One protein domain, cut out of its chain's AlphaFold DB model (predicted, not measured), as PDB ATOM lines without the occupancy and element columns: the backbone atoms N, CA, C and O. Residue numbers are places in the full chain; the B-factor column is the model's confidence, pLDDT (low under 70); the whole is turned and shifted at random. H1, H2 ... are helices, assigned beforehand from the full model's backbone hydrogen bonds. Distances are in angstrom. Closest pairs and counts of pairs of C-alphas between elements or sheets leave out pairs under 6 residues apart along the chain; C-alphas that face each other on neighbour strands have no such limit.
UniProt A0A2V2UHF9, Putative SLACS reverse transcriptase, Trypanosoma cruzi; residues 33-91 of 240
ATOM      1  N   VAL A  33     169.246 103.782 148.743       65.81
ATOM      2  CA  VAL A  33     168.643 105.093 148.451       65.81
ATOM      3  C   VAL A  33     168.303 105.240 146.962       65.81
ATOM      4  O   VAL A  33     167.230 105.721 146.603       65.81
ATOM      5  N   CYS A  34     169.191 104.774 146.082       66.69
ATOM      6  CA  CYS A  34     169.029 104.854 144.637       66.69
ATOM      7  C   CYS A  34     167.852 103.996 144.159       66.69
ATOM      8  O   CYS A  34     167.040 104.489 143.380       66.69
ATOM      9  N   LEU A  35     167.735 102.759 144.668       69.06
ATOM     10  CA  LEU A  35     166.635 101.835 144.362       69.06
ATOM     11  C   LEU A  35     165.289 102.309 144.929       69.06
ATOM     12  O   LEU A  35     164.285 102.271 144.222       69.06
ATOM     13  N   ARG A  36     165.263 102.808 146.174       68.06
ATOM     14  CA  ARG A  36     164.029 103.275 146.836       68.06
ATOM     15  C   ARG A  36     163.454 104.565 146.250       68.06
ATOM     16  O   ARG A  36     162.280 104.842 146.453       68.06
ATOM     17  N   GLY A  37     164.263 105.357 145.544       69.19
ATOM     18  CA  GLY A  37     163.834 106.609 144.918       69.19
ATOM     19  C   GLY A  37     163.579 106.527 143.408       69.19
ATOM     20  O   GLY A  37     163.440 107.573 142.772       69.19
ATOM     21  N   LEU A  38     163.573 105.330 142.809       74.50
ATOM     22  CA  LEU A  38     163.307 105.165 141.377       74.50
ATOM     23  C   LEU A  38     161.878 105.605 141.025       74.50
ATOM     24  O   LEU A  38     160.919 105.242 141.693       74.50
ATOM     25  N   GLY A  39     161.738 106.374 139.943       69.94
ATOM     26  CA  GLY A  39     160.438 106.800 139.412       69.94
ATOM     27  C   GLY A  39     159.849 108.065 140.045       69.94
ATOM     28  O   GLY A  39     158.923 108.641 139.481       69.94
ATOM     29  N   GLU A  40     160.413 108.565 141.148       74.06
ATOM     30  CA  GLU A  40     159.872 109.729 141.854       74.06
ATOM     31  C   GLU A  40     160.877 110.884 141.886       74.06
ATOM     32  O   GLU A  40     161.925 110.845 142.540       74.06
ATOM     33  N   LYS A  41     160.550 111.949 141.145       75.88
ATOM     34  CA  LYS A  41     161.425 113.111 140.971       75.88
ATOM     35  C   LYS A  41     161.746 113.741 142.329       75.88
ATOM     36  O   LYS A  41     160.873 114.276 142.999       75.88
ATOM     37  N   GLY A  42     163.025 113.722 142.695       77.38
ATOM     38  CA  GLY A  42     163.532 114.371 143.904       77.38
ATOM     39  C   GLY A  42     163.573 113.491 145.155       77.38
ATOM     40  O   GLY A  42     164.258 113.872 146.099       77.38
ATOM     41  N   LYS A  43     162.961 112.296 145.163       81.12
ATOM     42  CA  LYS A  43     163.003 111.414 146.346       81.12
ATOM     43  C   LYS A  43     164.390 110.870 146.656       81.12
ATOM     44  O   LYS A  43     164.735 110.732 147.821       81.12
ATOM     45  N   GLN A  44     165.203 110.628 145.630       80.31
ATOM     46  CA  GLN A  44     166.606 110.254 145.825       80.31
ATOM     47  C   GLN A  44     167.380 111.350 146.563       80.31
ATOM     48  O   GLN A  44     168.101 111.041 147.498       80.31
ATOM     49  N   ARG A  45     167.178 112.625 146.194       80.06
ATOM     50  CA  ARG A  45     167.832 113.755 146.873       80.06
ATOM     51  C   ARG A  45     167.392 113.851 148.328       80.06
ATOM     52  O   ARG A  45     168.245 113.848 149.195       80.06
ATOM     53  N   ALA A  46     166.084 113.814 148.584       82.81
ATOM     54  CA  ALA A  46     165.552 113.881 149.944       82.81
ATOM     55  C   ALA A  46     166.072 112.745 150.845       82.81
ATOM     56  O   ALA A  46     166.441 112.987 151.988       82.81
ATOM     57  N   MET A  47     166.146 111.515 150.324       80.44
ATOM     58  CA  MET A  47     166.699 110.380 151.069       80.44
ATOM     59  C   MET A  47     168.214 110.485 151.280       80.44
ATOM     60  O   MET A  47     168.703 110.076 152.328       80.44
ATOM     61  N   THR A  48     168.960 111.009 150.303       84.56
ATOM     62  CA  THR A  48     170.392 111.287 150.472       84.56
ATOM     63  C   THR A  48     170.611 112.367 151.525       84.56
ATOM     64  O   THR A  48     171.422 112.157 152.414       84.56
ATOM     65  N   ASP A  49     169.838 113.454 151.496       84.50
ATOM     66  CA  ASP A  49     169.942 114.547 152.467       84.50
ATOM     67  C   ASP A  49     169.624 114.063 153.897       84.50
ATOM     68  O   ASP A  49     170.318 114.419 154.847       84.50
ATOM     69  N   GLU A  50     168.606 113.208 154.065       87.25
ATOM     70  CA  GLU A  50     168.261 112.616 155.365       87.25
ATOM     71  C   GLU A  50     169.355 111.664 155.875       87.25
ATOM     72  O   GLU A  50     169.683 111.658 157.064       87.25
ATOM     73  N   LEU A  51     169.931 110.855 154.981       85.75
ATOM     74  CA  LEU A  51     171.007 109.933 155.329       85.75
ATOM     75  C   LEU A  51     172.295 110.688 155.681       85.75
ATOM     76  O   LEU A  51     172.944 110.363 156.672       85.75
ATOM     77  N   ASP A  52     172.624 111.729 154.918       85.31
ATOM     78  CA  ASP A  52     173.769 112.595 155.177       85.31
ATOM     79  C   ASP A  52     173.606 113.339 156.510       85.31
ATOM     80  O   ASP A  52     174.571 113.435 157.265       85.31
ATOM     81  N   ALA A  53     172.396 113.787 156.862       85.75
ATOM     82  CA  ALA A  53     172.121 114.398 158.165       85.75
ATOM     83  C   ALA A  53     172.327 113.416 159.335       85.75
ATOM     84  O   ALA A  53     172.921 113.787 160.349       85.75
ATOM     85  N   LYS A  54     171.891 112.156 159.190       88.12
ATOM     86  CA  LYS A  54     172.120 111.103 160.199       88.12
ATOM     87  C   LYS A  54     173.606 110.805 160.361       88.12
ATOM     88  O   LYS A  54     174.125 110.899 161.467       88.12
ATOM     89  N   HIS A  55     174.311 110.569 159.255       86.31
ATOM     90  CA  HIS A  55     175.757 110.349 159.285       86.31
ATOM     91  C   HIS A  55     176.508 111.536 159.890       86.31
ATOM     92  O   HIS A  55     177.473 111.343 160.625       86.31
ATOM     93  N   GLN A  56     176.073 112.767 159.610       84.50
ATOM     94  CA  GLN A  56     176.683 113.946 160.212       84.50
ATOM     95  C   GLN A  56     176.496 113.989 161.732       84.50
ATOM     96  O   GLN A  56     177.444 114.335 162.437       84.50
ATOM     97  N   SER A  57     175.313 113.621 162.231       86.19
ATOM     98  CA  SER A  57     175.025 113.522 163.667       86.19
ATOM     99  C   SER A  57     175.881 112.450 164.343       86.19
ATOM    100  O   SER A  57     176.581 112.749 165.308       86.19
ATOM    101  N   ASP A  58     175.905 111.238 163.787       89.19
ATOM    102  CA  ASP A  58     176.656 110.101 164.338       89.19
ATOM    103  C   ASP A  58     178.165 110.400 164.398       89.19
ATOM    104  O   ASP A  58     178.853 110.128 165.387       89.19
ATOM    105  N   LEU A  59     178.702 111.027 163.347       85.62
ATOM    106  CA  LEU A  59     180.096 111.465 163.313       85.62
ATOM    107  C   LEU A  59     180.366 112.581 164.329       85.62
ATOM    108  O   LEU A  59     181.413 112.597 164.970       85.62
ATOM    109  N   TYR A  60     179.431 113.508 164.527       85.81
ATOM    110  CA  TYR A  60     179.598 114.580 165.507       85.81
ATOM    111  C   TYR A  60     179.604 114.077 166.958       85.81
ATOM    112  O   TYR A  60     180.296 114.653 167.802       85.81
ATOM    113  N   GLU A  61     178.856 113.011 167.249       87.88
ATOM    114  CA  GLU A  61     178.813 112.362 168.565       87.88
ATOM    115  C   GLU A  61     180.061 111.519 168.851       87.88
ATOM    116  O   GLU A  61     180.531 111.471 169.990       87.88
ATOM    117  N   THR A  62     180.631 110.889 167.823       89.19
ATOM    118  CA  THR A  62     181.805 110.013 167.957       89.19
ATOM    119  C   THR A  62     183.135 110.770 167.952       89.19
ATOM    120  O   THR A  62     184.080 110.360 168.628       89.19
ATOM    121  N   LEU A  63     183.232 111.883 167.218       87.62
ATOM    122  CA  LEU A  63     184.467 112.657 167.105       87.62
ATOM    123  C   LEU A  63     184.731 113.513 168.352       87.62
ATOM    124  O   LEU A  63     183.850 114.187 168.890       87.62
ATOM    125  N   GLN A  64     185.994 113.566 168.777       83.12
ATOM    126  CA  GLN A  64     186.436 114.367 169.921       83.12
ATOM    127  C   GLN A  64     187.525 115.376 169.541       83.12
ATOM    128  O   GLN A  64     188.219 115.241 168.535       83.12
ATOM    129  N   GLY A  65     187.672 116.415 170.370       80.19
ATOM    130  CA  GLY A  65     188.802 117.345 170.331       80.19
ATOM    131  C   GLY A  65     189.054 117.998 168.957       80.19
ATOM    132  O   GLY A  65     188.175 118.710 168.461       80.19
ATOM    133  N   PRO A  66     190.257 117.847 168.368       75.81
ATOM    134  CA  PRO A  66     190.632 118.501 167.111       75.81
ATOM    135  C   PRO A  66     189.850 117.975 165.902       75.81
ATOM    136  O   PRO A  66     189.483 118.766 165.032       75.81
ATOM    137  N   ASP A  67     189.514 116.685 165.877       77.00
ATOM    138  CA  ASP A  67     188.821 116.064 164.743       77.00
ATOM    139  C   ASP A  67     187.388 116.580 164.618       77.00
ATOM    140  O   ASP A  67     186.903 116.839 163.516       77.00
ATOM    141  N   ARG A  68     186.739 116.862 165.755       80.88
ATOM    142  CA  ARG A  68     185.415 117.497 165.786       80.88
ATOM    143  C   ARG A  68     185.441 118.919 165.224       80.88
ATOM    144  O   ARG A  68     184.509 119.313 164.528       80.88
ATOM    145  N   LYS A  69     186.510 119.687 165.466       76.81
ATOM    146  CA  LYS A  69     186.671 121.043 164.901       76.81
ATOM    147  C   LYS A  69     186.857 120.998 163.386       76.81
ATOM    148  O   LYS A  69     186.234 121.769 162.664       76.81
ATOM    149  N   VAL A  70     187.677 120.064 162.904       77.25
ATOM    150  CA  VAL A  70     187.897 119.841 161.468       77.25
ATOM    151  C   VAL A  70     186.613 119.382 160.784       77.25
ATOM    152  O   VAL A  70     186.276 119.883 159.713       77.25
ATOM    153  N   PHE A  71     185.866 118.476 161.413       79.62
ATOM    154  CA  PHE A  71     184.581 118.004 160.915       79.62
ATOM    155  C   PHE A  71     183.562 119.142 160.775       79.62
ATOM    156  O   PHE A  71     183.029 119.332 159.687       79.62
ATOM    157  N   VAL A  72     183.375 119.967 161.813       78.50
ATOM    158  CA  VAL A  72     182.490 121.150 161.770       78.50
ATOM    159  C   VAL A  72     182.915 122.146 160.688       78.50
ATOM    160  O   VAL A  72     182.080 122.700 159.975       78.50
ATOM    161  N   SER A  73     184.221 122.359 160.522       74.19
ATOM    162  CA  SER A  73     184.737 123.265 159.496       74.19
ATOM    163  C   SER A  73     184.507 122.749 158.070       74.19
ATOM    164  O   SER A  73     184.222 123.529 157.161       74.19
ATOM    165  N   ASN A  74     184.600 121.431 157.874       75.56
ATOM    166  CA  ASN A  74     184.357 120.764 156.594       75.56
ATOM    167  C   ASN A  74     182.873 120.707 156.215       75.56
ATOM    168  O   ASN A  74     182.555 120.749 155.028       75.56
ATOM    169  N   THR A  75     181.974 120.591 157.196       74.25
ATOM    170  CA  THR A  75     180.522 120.547 156.964       74.25
ATOM    171  C   THR A  75     179.901 121.938 156.819       74.25
ATOM    172  O   THR A  75     178.789 122.068 156.307       74.25
ATOM    173  N   ALA A  76     180.616 122.998 157.206       71.31
ATOM    174  CA  ALA A  76     180.183 124.373 156.995       71.31
ATOM    175  C   ALA A  76     180.122 124.742 155.500       71.31
ATOM    176  O   ALA A  76     180.979 124.381 154.695       71.31
ATOM    177  N   ALA A  77     179.119 125.539 155.122       67.12
ATOM    178  CA  ALA A  77     178.924 125.945 153.734       67.12
ATOM    179  C   ALA A  77     180.123 126.748 153.176       67.12
ATOM    180  O   ALA A  77     180.516 127.790 153.724       67.12
ATOM    181  N   GLY A  78     180.660 126.284 152.040       61.28
ATOM    182  CA  GLY A  78     181.706 126.952 151.254       61.28
ATOM    183  C   GLY A  78     183.018 126.162 151.150       61.28
ATOM    184  O   GLY A  78     183.538 125.645 152.132       61.28
ATOM    185  N   ALA A  79     183.591 126.098 149.945       50.50
ATOM    186  CA  ALA A  79     184.843 125.382 149.692       50.50
ATOM    187  C   ALA A  79     186.046 126.064 150.379       50.50
ATOM    188  O   ALA A  79     186.278 127.257 150.187       50.50
ATOM    189  N   GLY A  80     186.843 125.295 151.133       57.53
ATOM    190  CA  GLY A  80     188.138 125.735 151.679       57.53
ATOM    191  C   GLY A  80     188.129 126.257 153.121       57.53
ATOM    192  O   GLY A  80     189.155 126.756 153.584       57.53
ATOM    193  N   ARG A  81     187.015 126.123 153.852       62.00
ATOM    194  CA  ARG A  81     186.916 126.565 155.253       62.00
ATOM    195  C   ARG A  81     187.956 125.969 156.208       62.00
ATOM    196  O   ARG A  81     188.530 126.781 156.914       62.00
ATOM    197  N   PRO A  82     188.351 124.688 156.168       57.62
ATOM    198  CA  PRO A  82     189.361 124.162 157.099       57.62
ATOM    199  C   PRO A  82     190.708 124.890 157.055       57.62
ATOM    200  O   PRO A  82     191.442 124.887 158.031       57.62
ATOM    201  N   LEU A  83     191.038 125.512 155.916       57.00
ATOM    202  CA  LEU A  83     192.260 126.302 155.730       57.00
ATOM    203  C   LEU A  83     192.101 127.770 156.162       57.00
ATOM    204  O   LEU A  83     193.075 128.511 156.192       57.00
ATOM    205  N   THR A  84     190.874 128.222 156.421       56.88
ATOM    206  CA  THR A  84     190.532 129.627 156.717       56.88
ATOM    207  C   THR A  84     189.716 129.800 158.000       56.88
ATOM    208  O   THR A  84     189.419 130.929 158.383       56.88
ATOM    209  N   ASP A  85     189.333 128.700 158.647       63.09
ATOM    210  CA  ASP A  85     188.511 128.669 159.843       63.09
ATOM    211  C   ASP A  85     189.384 128.938 161.073       63.09
ATOM    212  O   ASP A  85     190.279 128.147 161.367       63.09
ATOM    213  N   PRO A  86     189.127 130.020 161.828       58.78
ATOM    214  CA  PRO A  86     189.886 130.336 163.036       58.78
ATOM    215  C   PRO A  86     189.876 129.222 164.096       58.78
ATOM    216  O   PRO A  86     190.761 129.188 164.949       58.78
ATOM    217  N   GLN A  87     188.884 128.322 164.072       59.25
ATOM    218  CA  GLN A  87     188.797 127.175 164.982       59.25
ATOM    219  C   GLN A  87     189.704 126.013 164.559       59.25
ATOM    220  O   GLN A  87     190.154 125.243 165.415       59.25
ATOM    221  N   VAL A  88     189.998 125.908 163.261       63.09
ATOM    222  CA  VAL A  88     190.942 124.960 162.664       63.09
ATOM    223  C   VAL A  88     192.177 125.758 162.278       63.09
ATOM    224  O   VAL A  88     192.422 126.065 161.117       63.09
ATOM    225  N   HIS A  89     192.962 126.139 163.285       62.22
ATOM    226  CA  HIS A  89     194.244 126.783 163.039       62.22
ATOM    227  C   HIS A  89     195.218 125.734 162.484       62.22
ATOM    228  O   HIS A  89     196.040 125.174 163.207       62.22
ATOM    229  N   ALA A  90     195.097 125.425 161.192       61.69
ATOM    230  CA  ALA A  90     196.121 124.686 160.480       61.69
ATOM    231  C   ALA A  90     197.412 125.508 160.567       61.69
ATOM    232  O   ALA A  90     197.411 126.723 160.350       61.69
ATOM    233  N   ASP A  91     198.502 124.870 160.981       63.84
ATOM    234  CA  ASP A  91     199.781 125.553 161.107       63.84
ATOM    235  C   ASP A  91     200.292 125.913 159.705       63.84
ATOM    236  O   ASP A  91     200.760 125.065 158.942       63.84
TER     237      ASP A  91
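What this domain is: This is residues 33 to 91 of the 240 residues of the protein "Putative SLACS reverse transcriptase" of Trypanosoma cruzi (UniProt A0A2V2UHF9). Picture one long helix, H2, with a single short turn, H1, at its beginning and a shorter helix, H3, folded back from its far end, so loosely that a gap is left between H2 and most of H3. After H3 a long stretch without a named element, residues 76 to 91, folds back on the side of H3 away from H2 and runs out to the last printed residue. The printed part has 59 residues with three named helices, in the order H1, H2, H3, and no named strand; its class is all helix. It is only just loose, close to extended, with a radius of gyration of the C-alphas of 15.2 A, and the C-alphas span 48 by 24 by 11 A.

Where its parts are: Find C-alpha 33 at (168.643, 105.093, 148.451); here H1 begins, residues 33 to 36, 5.2 A from first to last C-alpha. Next look for C-alpha 43 at (163.003, 111.414, 146.346), where H2 begins; it covers residues 43 to 62 and is 28.7 A long from first to last C-alpha. H3 covers residues 65 to 75, 16.0 A from first to last C-alpha, and ends at C-alpha 75 at (180.522, 120.547, 156.964).

How they stand to each other: Start at H1, which touches H2: the closest C-alphas are those of Cys 34 and Gln 44, 6.0 A apart. H2 touches H1 with residues 44 to 48 alone. At the other end of H2, look at Tyr 60 and Arg 68, whose C-alphas are the closest of H2 and H3, 6.5 A apart. H2 and H3 are close but not clearly touching, and they run opposite ways at a shallow tilt of 17 degrees. Their centres are 16.2 A apart. H1 and H3 are apart. In the backbone, every O i to N i+4 pair of H2 is within hydrogen-bond range, and in H3 6 of 7 are; H1 is too short for such a pair, and its one O i to N i+3 pair is not within range.

The domain as a whole: The two C-alphas farthest apart are those of Gly 39 and Asp 91, 48.7 A. The printed part runs from residue 33 to residue 91 and has no cut. The link from H1 to H2 is short, with 6 residues, and the link from H2 to H3 is tight, with 2. Residues 76 to 91 have C-alphas 8 to 24 A from the mean of the C-alphas. The mean pLDDT of the printed part is 74.7; look for values under 70 at residues 33 to 37, residue 39 and residues 77 to 91, where the model's confidence is low.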